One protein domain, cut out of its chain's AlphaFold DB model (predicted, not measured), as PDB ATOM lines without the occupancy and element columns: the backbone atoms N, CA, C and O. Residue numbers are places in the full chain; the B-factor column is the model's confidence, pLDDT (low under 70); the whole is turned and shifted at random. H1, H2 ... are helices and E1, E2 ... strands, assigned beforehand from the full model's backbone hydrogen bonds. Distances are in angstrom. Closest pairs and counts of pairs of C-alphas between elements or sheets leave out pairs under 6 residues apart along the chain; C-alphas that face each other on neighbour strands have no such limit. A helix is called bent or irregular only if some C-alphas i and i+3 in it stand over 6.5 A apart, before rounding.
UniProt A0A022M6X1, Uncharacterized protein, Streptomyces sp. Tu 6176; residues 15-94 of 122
ATOM      1  N   LEU A  15      33.139  65.574 338.453       88.12
ATOM      2  CA  LEU A  15      32.250  65.320 339.575       88.12
ATOM      3  C   LEU A  15      30.894  64.891 339.018       88.12
ATOM      4  O   LEU A  15      30.212  65.679 338.366       88.12
ATOM      5  N   THR A  16      30.513  63.636 339.249       89.69
ATOM      6  CA  THR A  16      29.279  63.072 338.689       89.69
ATOM      7  C   THR A  16      28.145  63.112 339.701       89.69
ATOM      8  O   THR A  16      28.286  62.672 340.840       89.69
ATOM      9  N   ASP A  17      26.992  63.590 339.253       89.44
ATOM     10  CA  ASP A  17      25.763  63.667 340.020       89.44
ATOM     11  C   ASP A  17      24.605  63.071 339.213       89.44
ATOM     12  O   ASP A  17      24.340  63.497 338.090       89.44
ATOM     13  N   GLY A  18      23.888  62.098 339.780       86.12
ATOM     14  CA  GLY A  18      22.805  61.412 339.062       86.12
ATOM     15  C   GLY A  18      21.615  62.307 338.688       86.12
ATOM     16  O   GLY A  18      20.856  61.960 337.790       86.12
ATOM     17  N   VAL A  19      21.449  63.457 339.348       86.50
ATOM     18  CA  VAL A  19      20.346  64.397 339.101       86.50
ATOM     19  C   VAL A  19      20.851  65.608 338.319       86.50
ATOM     20  O   VAL A  19      20.299  65.978 337.276       86.50
ATOM     21  N   LEU A  20      21.928  66.220 338.809       89.56
ATOM     22  CA  LEU A  20      22.486  67.439 338.238       89.56
ATOM     23  C   LEU A  20      23.283  67.175 336.968       89.56
ATOM     24  O   LEU A  20      23.251  68.025 336.096       89.56
ATOM     25  N   GLY A  21      23.924  66.017 336.807       90.94
ATOM     26  CA  GLY A  21      24.813  65.711 335.684       90.94
ATOM     27  C   GLY A  21      26.291  65.759 336.069       90.94
ATOM     28  O   GLY A  21      26.653  65.560 337.225       90.94
ATOM     29  N   VAL A  22      27.160  65.992 335.087       93.31
ATOM     30  CA  VAL A  22      28.617  65.958 335.279       93.31
ATOM     31  C   VAL A  22      29.156  67.377 335.368       93.31
ATOM     32  O   VAL A  22      29.059  68.128 334.404       93.31
ATOM     33  N   PHE A  23      29.757  67.732 336.499       93.25
ATOM     34  CA  PHE A  23      30.536  68.958 336.592       93.25
ATOM     35  C   PHE A  23      31.958  68.708 336.113       93.25
ATOM     36  O   PHE A  23      32.596  67.709 336.463       93.25
ATOM     37  N   THR A  24      32.457  69.658 335.339       91.62
ATOM     38  CA  THR A  24      33.805  69.663 334.788       91.62
ATOM     39  C   THR A  24      34.602  70.795 335.403       91.62
ATOM     40  O   THR A  24      34.082  71.892 335.614       91.62
ATOM     41  N   ARG A  25      35.882  70.546 335.649       90.38
ATOM     42  CA  ARG A  25      36.840  71.584 336.007       90.38
ATOM     43  C   ARG A  25      37.686  71.898 334.784       90.38
ATOM     44  O   ARG A  25      38.309  70.995 334.228       90.38
ATOM     45  N   GLY A  26      37.686  73.160 334.364       86.88
ATOM     46  CA  GLY A  26      38.499  73.596 333.234       86.88
ATOM     47  C   GLY A  26      39.982  73.345 333.501       86.88
ATOM     48  O   GLY A  26      40.438  73.466 334.641       86.88
ATOM     49  N   SER A  27      40.730  72.999 332.459       87.38
ATOM     50  CA  SER A  27      42.182  72.863 332.527       87.38
ATOM     51  C   SER A  27      42.848  73.488 331.310       87.38
ATOM     52  O   SER A  27      42.332  73.373 330.201       87.38
ATOM     53  N   PHE A  28      44.013  74.090 331.514       85.12
ATOM     54  CA  PHE A  28      44.822  74.718 330.478       85.12
ATOM     55  C   PHE A  28      46.246  74.177 330.553       85.12
ATOM     56  O   PHE A  28      46.873  74.236 331.611       85.12
ATOM     57  N   ALA A  29      46.753  73.653 329.440       89.12
ATOM     58  CA  ALA A  29      48.151  73.265 329.325       89.12
ATOM     59  C   ALA A  29      48.998  74.494 328.970       89.12
ATOM     60  O   ALA A  29      48.689  75.223 328.025       89.12
ATOM     61  N   LEU A  30      50.064  74.717 329.728       90.00
ATOM     62  CA  LEU A  30      51.107  75.683 329.417       90.00
ATOM     63  C   LEU A  30      52.141  75.052 328.473       90.00
ATOM     64  O   LEU A  30      52.256  73.829 328.368       90.00
ATOM     65  N   SER A  31      52.916  75.888 327.779       90.19
ATOM     66  CA  SER A  31      53.909  75.444 326.786       90.19
ATOM     67  C   SER A  31      55.041  74.581 327.367       90.19
ATOM     68  O   SER A  31      55.743  73.913 326.615       90.19
ATOM     69  N   ASP A  32      55.226  74.604 328.687       90.44
ATOM     70  CA  ASP A  32      56.188  73.793 329.443       90.44
ATOM     71  C   ASP A  32      55.626  72.418 329.866       90.44
ATOM     72  O   ASP A  32      56.333  71.631 330.494       90.44
ATOM     73  N   GLY A  33      54.367  72.120 329.526       85.19
ATOM     74  CA  GLY A  33      53.666  70.897 329.921       85.19
ATOM     75  C   GLY A  33      52.971  70.974 331.286       85.19
ATOM     76  O   GLY A  33      52.337  70.000 331.695       85.19
ATOM     77  N   THR A  34      53.042  72.109 331.987       87.56
ATOM     78  CA  THR A  34      52.321  72.329 333.247       87.56
ATOM     79  C   THR A  34      50.826  72.507 332.981       87.56
ATOM     80  O   THR A  34      50.429  73.256 332.091       87.56
ATOM     81  N   PHE A  35      49.971  71.872 333.786       85.25
ATOM     82  CA  PHE A  35      48.522  72.073 333.726       85.25
ATOM     83  C   PHE A  35      48.048  73.036 334.812       85.25
ATOM     84  O   PHE A  35      48.284  72.822 336.002       85.25
ATOM     85  N   LEU A  36      47.316  74.066 334.400       86.81
ATOM     86  CA  LEU A  36      46.526  74.909 335.285       86.81
ATOM     87  C   LEU A  36      45.097  74.392 335.298       86.81
ATOM     88  O   LEU A  36      44.542  74.084 334.249       86.81
ATOM     89  N   TYR A  37      44.489  74.335 336.475       87.06
ATOM     90  CA  TYR A  37      43.082  73.989 336.618       87.06
ATOM     91  C   TYR A  37      42.318  75.196 337.133       87.06
ATOM     92  O   TYR A  37      42.823  75.936 337.978       87.06
ATOM     93  N   ASP A  38      41.086  75.354 336.665       89.19
ATOM     94  CA  ASP A  38      40.169  76.379 337.154       89.19
ATOM     95  C   ASP A  38      39.977  76.250 338.678       89.19
ATOM     96  O   ASP A  38      40.223  75.196 339.262       89.19
ATOM     97  N   SER A  39      39.544  77.292 339.370       90.00
ATOM     98  CA  SER A  39      39.295  77.257 340.816       90.00
ATOM     99  C   SER A  39      37.918  76.687 341.178       90.00
ATOM    100  O   SER A  39      37.532  76.698 342.347       90.00
ATOM    101  N   SER A  40      37.168  76.181 340.192       90.88
ATOM    102  CA  SER A  40      35.798  75.708 340.385       90.88
ATOM    103  C   SER A  40      35.401  74.559 339.463       90.88
ATOM    104  O   SER A  40      35.945  74.390 338.370       90.88
ATOM    105  N   TYR A  41      34.411  73.785 339.903       92.44
ATOM    106  CA  TYR A  41      33.690  72.842 339.049       92.44
ATOM    107  C   TYR A  41      32.453  73.538 338.491       92.44
ATOM    108  O   TYR A  41      31.720  74.182 339.244       92.44
ATOM    109  N   SER A  42      32.186  73.387 337.200       93.06
ATOM    110  CA  SER A  42      31.022  73.998 336.564       93.06
ATOM    111  C   SER A  42      30.238  73.012 335.712       93.06
ATOM    112  O   SER A  42      30.764  72.015 335.216       93.06
ATOM    113  N   LEU A  43      28.947  73.292 335.576       93.81
ATOM    114  CA  LEU A  43      28.039  72.596 334.682       93.81
ATOM    115  C   LEU A  43      27.033  73.599 334.128       93.81
ATOM    116  O   LEU A  43      26.450  74.375 334.878       93.81
ATOM    117  N   THR A  44      26.772  73.527 332.828       92.94
ATOM    118  CA  THR A  44      25.693  74.289 332.193       92.94
ATOM    119  C   THR A  44      24.473  73.395 331.991       92.94
ATOM    120  O   THR A  44      24.596  72.280 331.481       92.94
ATOM    121  N   ARG A  45      23.292  73.873 332.390       89.62
ATOM    122  CA  ARG A  45      22.008  73.160 332.280       89.62
ATOM    123  C   ARG A  45      20.892  74.128 331.894       89.62
ATOM    124  O   ARG A  45      20.972  75.317 332.186       89.62
ATOM    125  N   ASP A  46      19.841  73.609 331.267       90.06
ATOM    126  CA  ASP A  46      18.586  74.346 331.118       90.06
ATOM    127  C   ASP A  46      17.749  74.216 332.396       90.06
ATOM    128  O   ASP A  46      17.532  73.105 332.887       90.06
ATOM    129  N   LEU A  47      17.305  75.351 332.936       88.25
ATOM    130  CA  LEU A  47      16.414  75.456 334.087       88.25
ATOM    131  C   LEU A  47      15.245  76.373 333.723       88.25
ATOM    132  O   LEU A  47      15.391  77.595 333.680       88.25
ATOM    133  N   GLY A  48      14.084  75.780 333.441       85.00
ATOM    134  CA  GLY A  48      12.876  76.536 333.103       85.00
ATOM    135  C   GLY A  48      13.005  77.348 331.808       85.00
ATOM    136  O   GLY A  48      12.535  78.483 331.759       85.00
ATOM    137  N   GLY A  49      13.671  76.800 330.782       88.69
ATOM    138  CA  GLY A  49      13.886  77.468 329.493       88.69
ATOM    139  C   GLY A  49      14.993  78.524 329.511       88.69
ATOM    140  O   GLY A  49      15.077  79.349 328.599       88.69
ATOM    141  N   ARG A  50      15.814  78.549 330.566       86.31
ATOM    142  CA  ARG A  50      17.000  79.399 330.670       86.31
ATOM    143  C   ARG A  50      18.236  78.541 330.839       86.31
ATOM    144  O   ARG A  50      18.316  77.713 331.742       86.31
ATOM    145  N   THR A  51      19.248  78.823 330.032       91.50
ATOM    146  CA  THR A  51      20.581  78.261 330.221       91.50
ATOM    147  C   THR A  51      21.235  78.892 331.449       91.50
ATOM    148  O   THR A  51      21.431  80.105 331.502       91.50
ATOM    149  N   VAL A  52      21.564  78.067 332.439       90.56
ATOM    150  CA  VAL A  52      22.193  78.474 333.696       90.56
ATOM    151  C   VAL A  52      23.481  77.686 333.893       90.56
ATOM    152  O   VAL A  52      23.503  76.459 333.771       90.56
ATOM    153  N   THR A  53      24.547  78.396 334.251       92.25
ATOM    154  CA  THR A  53      25.798  77.790 334.704       92.25
ATOM    155  C   THR A  53      25.760  77.633 336.218       92.25
ATOM    156  O   THR A  53      25.651  78.609 336.958       92.25
ATOM    157  N   LEU A  54      25.850  76.393 336.681       92.44
ATOM    158  CA  LEU A  54      26.016  76.038 338.082       92.44
ATOM    159  C   LEU A  54      27.507  75.926 338.380       92.44
ATOM    160  O   LEU A  54      28.222  75.231 337.657       92.44
ATOM    161  N   GLN A  55      27.966  76.572 339.447       93.06
ATOM    162  CA  GLN A  55      29.381  76.617 339.802       93.06
ATOM    163  C   GLN A  55      29.579  76.223 341.268       93.06
ATOM    164  O   GLN A  55      28.941  76.770 342.168       93.06
ATOM    165  N   LEU A  56      30.473  75.266 341.505       93.31
ATOM    166  CA  LEU A  56      30.970  74.892 342.824       93.31
ATOM    167  C   LEU A  56      32.345  75.535 342.991       93.31
ATOM    168  O   LEU A  56      33.328  75.068 342.414       93.31
ATOM    169  N   ALA A  57      32.397  76.625 343.753       91.19
ATOM    170  CA  ALA A  57      33.605  77.409 343.998       91.19
ATOM    171  C   ALA A  57      34.543  76.716 345.003       91.19
ATOM    172  O   ALA A  57      34.770  77.200 346.106       91.19
ATOM    173  N   THR A  58      35.044  75.544 344.629       89.62
ATOM    174  CA  THR A  58      36.041  74.790 345.387       89.62
ATOM    175  C   THR A  58      36.903  73.968 344.439       89.62
ATOM    176  O   THR A  58      36.465  73.546 343.366       89.62
ATOM    177  N   THR A  59      38.135  73.712 344.861       89.25
ATOM    178  CA  THR A  59      39.061  72.799 344.195       89.25
ATOM    179  C   THR A  59      39.101  71.421 344.855       89.25
ATOM    180  O   THR A  59      39.618  70.490 344.238       89.25
ATOM    181  N   ASP A  60      38.572  71.283 346.078       88.44
ATOM    182  CA  ASP A  60      38.531  70.029 346.841       88.44
ATOM    183  C   ASP A  60      37.339  69.162 346.390       88.44
ATOM    184  O   ASP A  60      36.181  69.554 346.578       88.44
ATOM    185  N   PRO A  61      37.575  67.961 345.828       85.75
ATOM    186  CA  PRO A  61      36.502  67.045 345.462       85.75
ATOM    187  C   PRO A  61      35.599  66.665 346.642       85.75
ATOM    188  O   PRO A  61      34.397  66.482 346.445       85.75
ATOM    189  N   ALA A  62      36.131  66.533 347.860       89.50
ATOM    190  CA  ALA A  62      35.335  66.135 349.022       89.50
ATOM    191  C   ALA A  62      34.383  67.257 349.462       89.50
ATOM    192  O   ALA A  62      33.221  67.013 349.796       89.50
ATOM    193  N   GLU A  63      34.842  68.506 349.445       90.56
ATOM    194  CA  GLU A  63      33.978  69.676 349.591       90.56
ATOM    195  C   GLU A  63      32.940  69.776 348.466       90.56
ATOM    196  O   GLU A  63      31.755  69.948 348.754       90.56
ATOM    197  N   ALA A  64      33.338  69.573 347.207       90.19
ATOM    198  CA  ALA A  64      32.417  69.614 346.074       90.19
ATOM    199  C   ALA A  64      31.266  68.602 346.237       90.19
ATOM    200  O   ALA A  64      30.096  68.974 346.115       90.19
ATOM    201  N   HIS A  65      31.570  67.358 346.632       90.19
ATOM    202  CA  HIS A  65      30.553  66.341 346.936       90.19
ATOM    203  C   HIS A  65      29.616  66.756 348.080       90.19
ATOM    204  O   HIS A  65      28.415  66.489 348.016       90.19
ATOM    205  N   ARG A  66      30.129  67.437 349.115       92.50
ATOM    206  CA  ARG A  66      29.316  67.939 350.239       92.50
ATOM    207  C   ARG A  66      28.351  69.053 349.829       92.50
ATOM    208  O   ARG A  66      27.307  69.213 350.462       92.50
ATOM    209  N   LEU A  67      28.668  69.814 348.781       92.25
ATOM    210  CA  LEU A  67      27.821  70.899 348.274       92.25
ATOM    211  C   LEU A  67      26.710  70.410 347.331       92.25
ATOM    212  O   LEU A  67      25.661  71.059 347.250       92.25
ATOM    213  N   LEU A  68      26.891  69.257 346.673       92.50
ATOM    214  CA  LEU A  68      25.930  68.708 345.708       92.50
ATOM    215  C   LEU A  68      24.489  68.612 346.241       92.50
ATOM    216  O   LEU A  68      23.587  69.061 345.536       92.50
ATOM    217  N   PRO A  69      24.207  68.121 347.468       92.31
ATOM    218  CA  PRO A  69      22.833  68.048 347.968       92.31
ATOM    219  C   PRO A  69      22.148  69.416 348.080       92.31
ATOM    220  O   PRO A  69      20.962  69.543 347.778       92.31
ATOM    221  N   ARG A  70      22.892  70.458 348.477       90.88
ATOM    222  CA  ARG A  70      22.357  71.826 348.589       90.88
ATOM    223  C   ARG A  70      22.052  72.395 347.208       90.88
ATOM    224  O   ARG A  70      20.999  72.997 347.012       90.88
ATOM    225  N   LEU A  71      22.940  72.150 346.246       91.50
ATOM    226  CA  LEU A  71      22.750  72.572 344.863       91.50
ATOM    227  C   LEU A  71      21.585  71.828 344.193       91.50
ATOM    228  O   LEU A  71      20.768  72.459 343.527       91.50
ATOM    229  N   ARG A  72      21.443  70.518 344.442       91.75
ATOM    230  CA  ARG A  72      20.281  69.721 344.017       91.75
ATOM    231  C   ARG A  72      18.987  70.341 344.515       91.75
ATOM    232  O   ARG A  72      18.077  70.554 343.727       91.75
ATOM    233  N   HIS A  73      18.922  70.670 345.802       90.44
ATOM    234  CA  HIS A  73      17.738  71.294 346.381       90.44
ATOM    235  C   HIS A  73      17.414  72.639 345.709       90.44
ATOM    236  O   HIS A  73      16.270  72.869 345.324       90.44
ATOM    237  N   ALA A  74      18.417  73.495 345.487       87.75
ATOM    238  CA  ALA A  74      18.223  74.775 344.805       87.75
ATOM    239  C   ALA A  74      17.709  74.612 343.364       87.75
ATOM    240  O   ALA A  74      16.818  75.345 342.944       87.75
ATOM    241  N   VAL A  75      18.229  73.629 342.624       89.38
ATOM    242  CA  VAL A  75      17.791  73.322 341.255       89.38
ATOM    243  C   VAL A  75      16.372  72.749 341.237       89.38
ATOM    244  O   VAL A  75      15.540  73.201 340.452       89.38
ATOM    245  N   THR A  76      16.054  71.805 342.125       90.44
ATOM    246  CA  THR A  76      14.710  71.212 342.226       90.44
ATOM    247  C   THR A  76      13.652  72.264 342.560       90.44
ATOM    248  O   THR A  76      12.577  72.260 341.969       90.44
ATOM    249  N   HIS A  77      13.965  73.199 343.460       88.19
ATOM    250  CA  HIS A  77      13.038  74.239 343.917       88.19
ATOM    251  C   HIS A  77      13.269  75.603 343.247       88.19
ATOM    252  O   HIS A  77      12.855  76.632 343.781       88.19
ATOM    253  N   HIS A  78      13.926  75.644 342.082       85.94
ATOM    254  CA  HIS A  78      14.320  76.905 341.443       85.94
ATOM    255  C   HIS A  78      13.124  77.827 341.151       85.94
ATOM    256  O   HIS A  78      13.240  79.037 341.326       85.94
ATOM    257  N   ALA A  79      11.974  77.274 340.753       85.69
ATOM    258  CA  ALA A  79      10.766  78.050 340.474       85.69
ATOM    259  C   ALA A  79      10.220  78.729 341.742       85.69
ATOM    260  O   ALA A  79       9.926  79.925 341.725       85.69
ATOM    261  N   ASP A  80      10.167  77.997 342.859       84.69
ATOM    262  CA  ASP A  80       9.734  78.530 344.153       84.69
ATOM    263  C   ASP A  80      10.709  79.588 344.673       84.69
ATOM    264  O   ASP A  80      10.293  80.640 345.158       84.69
ATOM    265  N   LEU A  81      12.016  79.328 344.563       80.94
ATOM    266  CA  LEU A  81      13.062  80.269 344.963       80.94
ATOM    267  C   LEU A  81      13.010  81.547 344.123       80.94
ATOM    268  O   LEU A  81      13.079  82.642 344.678       80.94
ATOM    269  N   HIS A  82      12.822  81.420 342.809       81.94
ATOM    270  CA  HIS A  82      12.644  82.552 341.907       81.94
ATOM    271  C   HIS A  82      11.398  83.360 342.278       81.94
ATOM    272  O   HIS A  82      11.478  84.578 342.421       81.94
ATOM    273  N   HIS A  83      10.260  82.696 342.495       82.69
ATOM    274  CA  HIS A  83       9.031  83.368 342.908       82.69
ATOM    275  C   HIS A  83       9.217  84.129 344.227       82.69
ATOM    276  O   HIS A  83       8.895  85.312 344.298       82.69
ATOM    277  N   ARG A  84       9.806  83.497 345.251       78.44
ATOM    278  CA  ARG A  84      10.089  84.153 346.539       78.44
ATOM    279  C   ARG A  84      11.027  85.348 346.389       78.44
ATOM    280  O   ARG A  84      10.776  86.377 347.007       78.44
ATOM    281  N   ALA A  85      12.076  85.229 345.576       75.50
ATOM    282  CA  ALA A  85      13.018  86.319 345.329       75.50
ATOM    283  C   ALA A  85      12.335  87.518 344.650       75.50
ATOM    284  O   ALA A  85      12.496  88.649 345.100       75.50
ATOM    285  N   VAL A  86      11.519  87.274 343.619       74.38
ATOM    286  CA  VAL A  86      10.758  88.329 342.932       74.38
ATOM    287  C   VAL A  86       9.738  88.971 343.872       74.38
ATOM    288  O   VAL A  86       9.678  90.194 343.954       74.38
ATOM    289  N   THR A  87       8.977  88.174 344.624       67.38
ATOM    290  CA  THR A  87       7.991  88.681 345.589       67.38
ATOM    291  C   THR A  87       8.653  89.531 346.674       67.38
ATOM    292  O   THR A  87       8.155  90.610 346.988       67.38
ATOM    293  N   ALA A  88       9.808  89.111 347.202       60.38
ATOM    294  CA  ALA A  88      10.581  89.913 348.149       60.38
ATOM    295  C   ALA A  88      11.004  91.262 347.543       60.38
ATOM    296  O   ALA A  88      10.812  92.296 348.180       60.38
ATOM    297  N   VAL A  89      11.500  91.272 346.298       59.34
ATOM    298  CA  VAL A  89      11.845  92.513 345.582       59.34
ATOM    299  C   VAL A  89      10.621  93.415 345.415       59.34
ATOM    300  O   VAL A  89      10.695  94.607 345.706       59.34
ATOM    301  N   VAL A  90       9.472  92.864 345.013       57.97
ATOM    302  CA  VAL A  90       8.229  93.636 344.871       57.97
ATOM    303  C   VAL A  90       7.815  94.259 346.198       57.97
ATOM    304  O   VAL A  90       7.490  95.441 346.210       57.97
ATOM    305  N   HIS A  91       7.877  93.529 347.314       53.28
ATOM    306  CA  HIS A  91       7.601  94.110 348.633       53.28
ATOM    307  C   HIS A  91       8.570  95.245 348.976       53.28
ATOM    308  O   HIS A  91       8.117  96.334 349.315       53.28
ATOM    309  N   THR A  92       9.881  95.051 348.785       59.66
ATOM    310  CA  THR A  92      10.869  96.112 349.053       59.66
ATOM    311  C   THR A  92      10.696  97.360 348.182       59.66
ATOM    312  O   THR A  92      11.064  98.446 348.612       59.66
ATOM    313  N   LEU A  93      10.140  97.227 346.973       58.72
ATOM    314  CA  LEU A  93       9.884  98.351 346.065       58.72
ATOM    315  C   LEU A  93       8.489  98.969 346.241       58.72
ATOM    316  O   LEU A  93       8.293 100.136 345.911       58.72
ATOM    317  N   SER A  94       7.520  98.196 346.736       57.81
ATOM    318  CA  SER A  94       6.139  98.645 346.956       57.81
ATOM    319  C   SER A  94       5.977  99.377 348.287       57.81
ATOM    320  O   SER A  94       5.092 100.223 348.413       57.81
TER     321      SER A  94
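Overview. This is residues 15 to 94 of the 122 residues of an uncharacterized protein of Streptomyces sp. Tu 6176 (UniProt A0A022M6X1). Look for a long hairpin, E5 and E6, in the middle, with the short hairpin E1 and E2 beside E5 and helix H1 beside both hairpins. The short hairpin E3 and E4 makes one end of a long, loose shape, and at the other end residues 80 to 94 of H2 stick out as an arm. The printed part has 80 residues with six strands, then two helices, and is mixed in class; each hairpin is an antiparallel two-stranded sheet. It is loose, with a radius of gyration of the C-alphas of 16.5 A and spans of 58 by 28 by 24 A.

Along the chain. Find C-alpha 41 at (33.690, 72.842, 339.049); from there E5, residues 41 to 47, runs 18.2 A, and E6, residues 50 to 56, returns over 19.1 A. E1 is residues 15 to 17, E2 21 to 24, E3 27 to 29 and E4 35 to 37. H1, residues 61 to 76, covers 22.4 A; H2, residues 78 to 94, covers 23.9 A and ends at C-alpha 94, (6.139, 98.645, 346.956).

Arrangement. In E5 and E6, find N 43 and O 54 at 2.9 A. The closest C-alphas of E2 and E5, Phe 23 and Leu 43, are 4.8 A apart. Across the hairpin E1 and E2, N 17 and O 21 are within hydrogen-bond range at 2.8 A. Across the hairpin E3 and E4, N 28 and O 36 are within hydrogen-bond range at 2.8 A; E3 and E5 are apart. The closest C-alphas of E6 and H1, Leu 56 and Ala 64, are 6.4 A apart; those of E1 and H1, Leu 15 and Pro 61, 7.5 A. H1 has a kink of 35 degrees near residue 70 and is irregular, but only just: C-alphas 66 and 69 are 6.9 A apart. H1 and H2 are close but not clearly touching, at a steep tilt of 69 degrees, only just short of about perpendicular. Every O i to N i+4 pair is within hydrogen-bond range in H2, and 10 of 12 in H1.

Size, cuts and confidence. The farthest C-alphas, Asp 32 and Ser 94, are 58.6 A apart. The printed part has no cut, and the links are tight. Confidence is low, under 70, at residues 87 to 94.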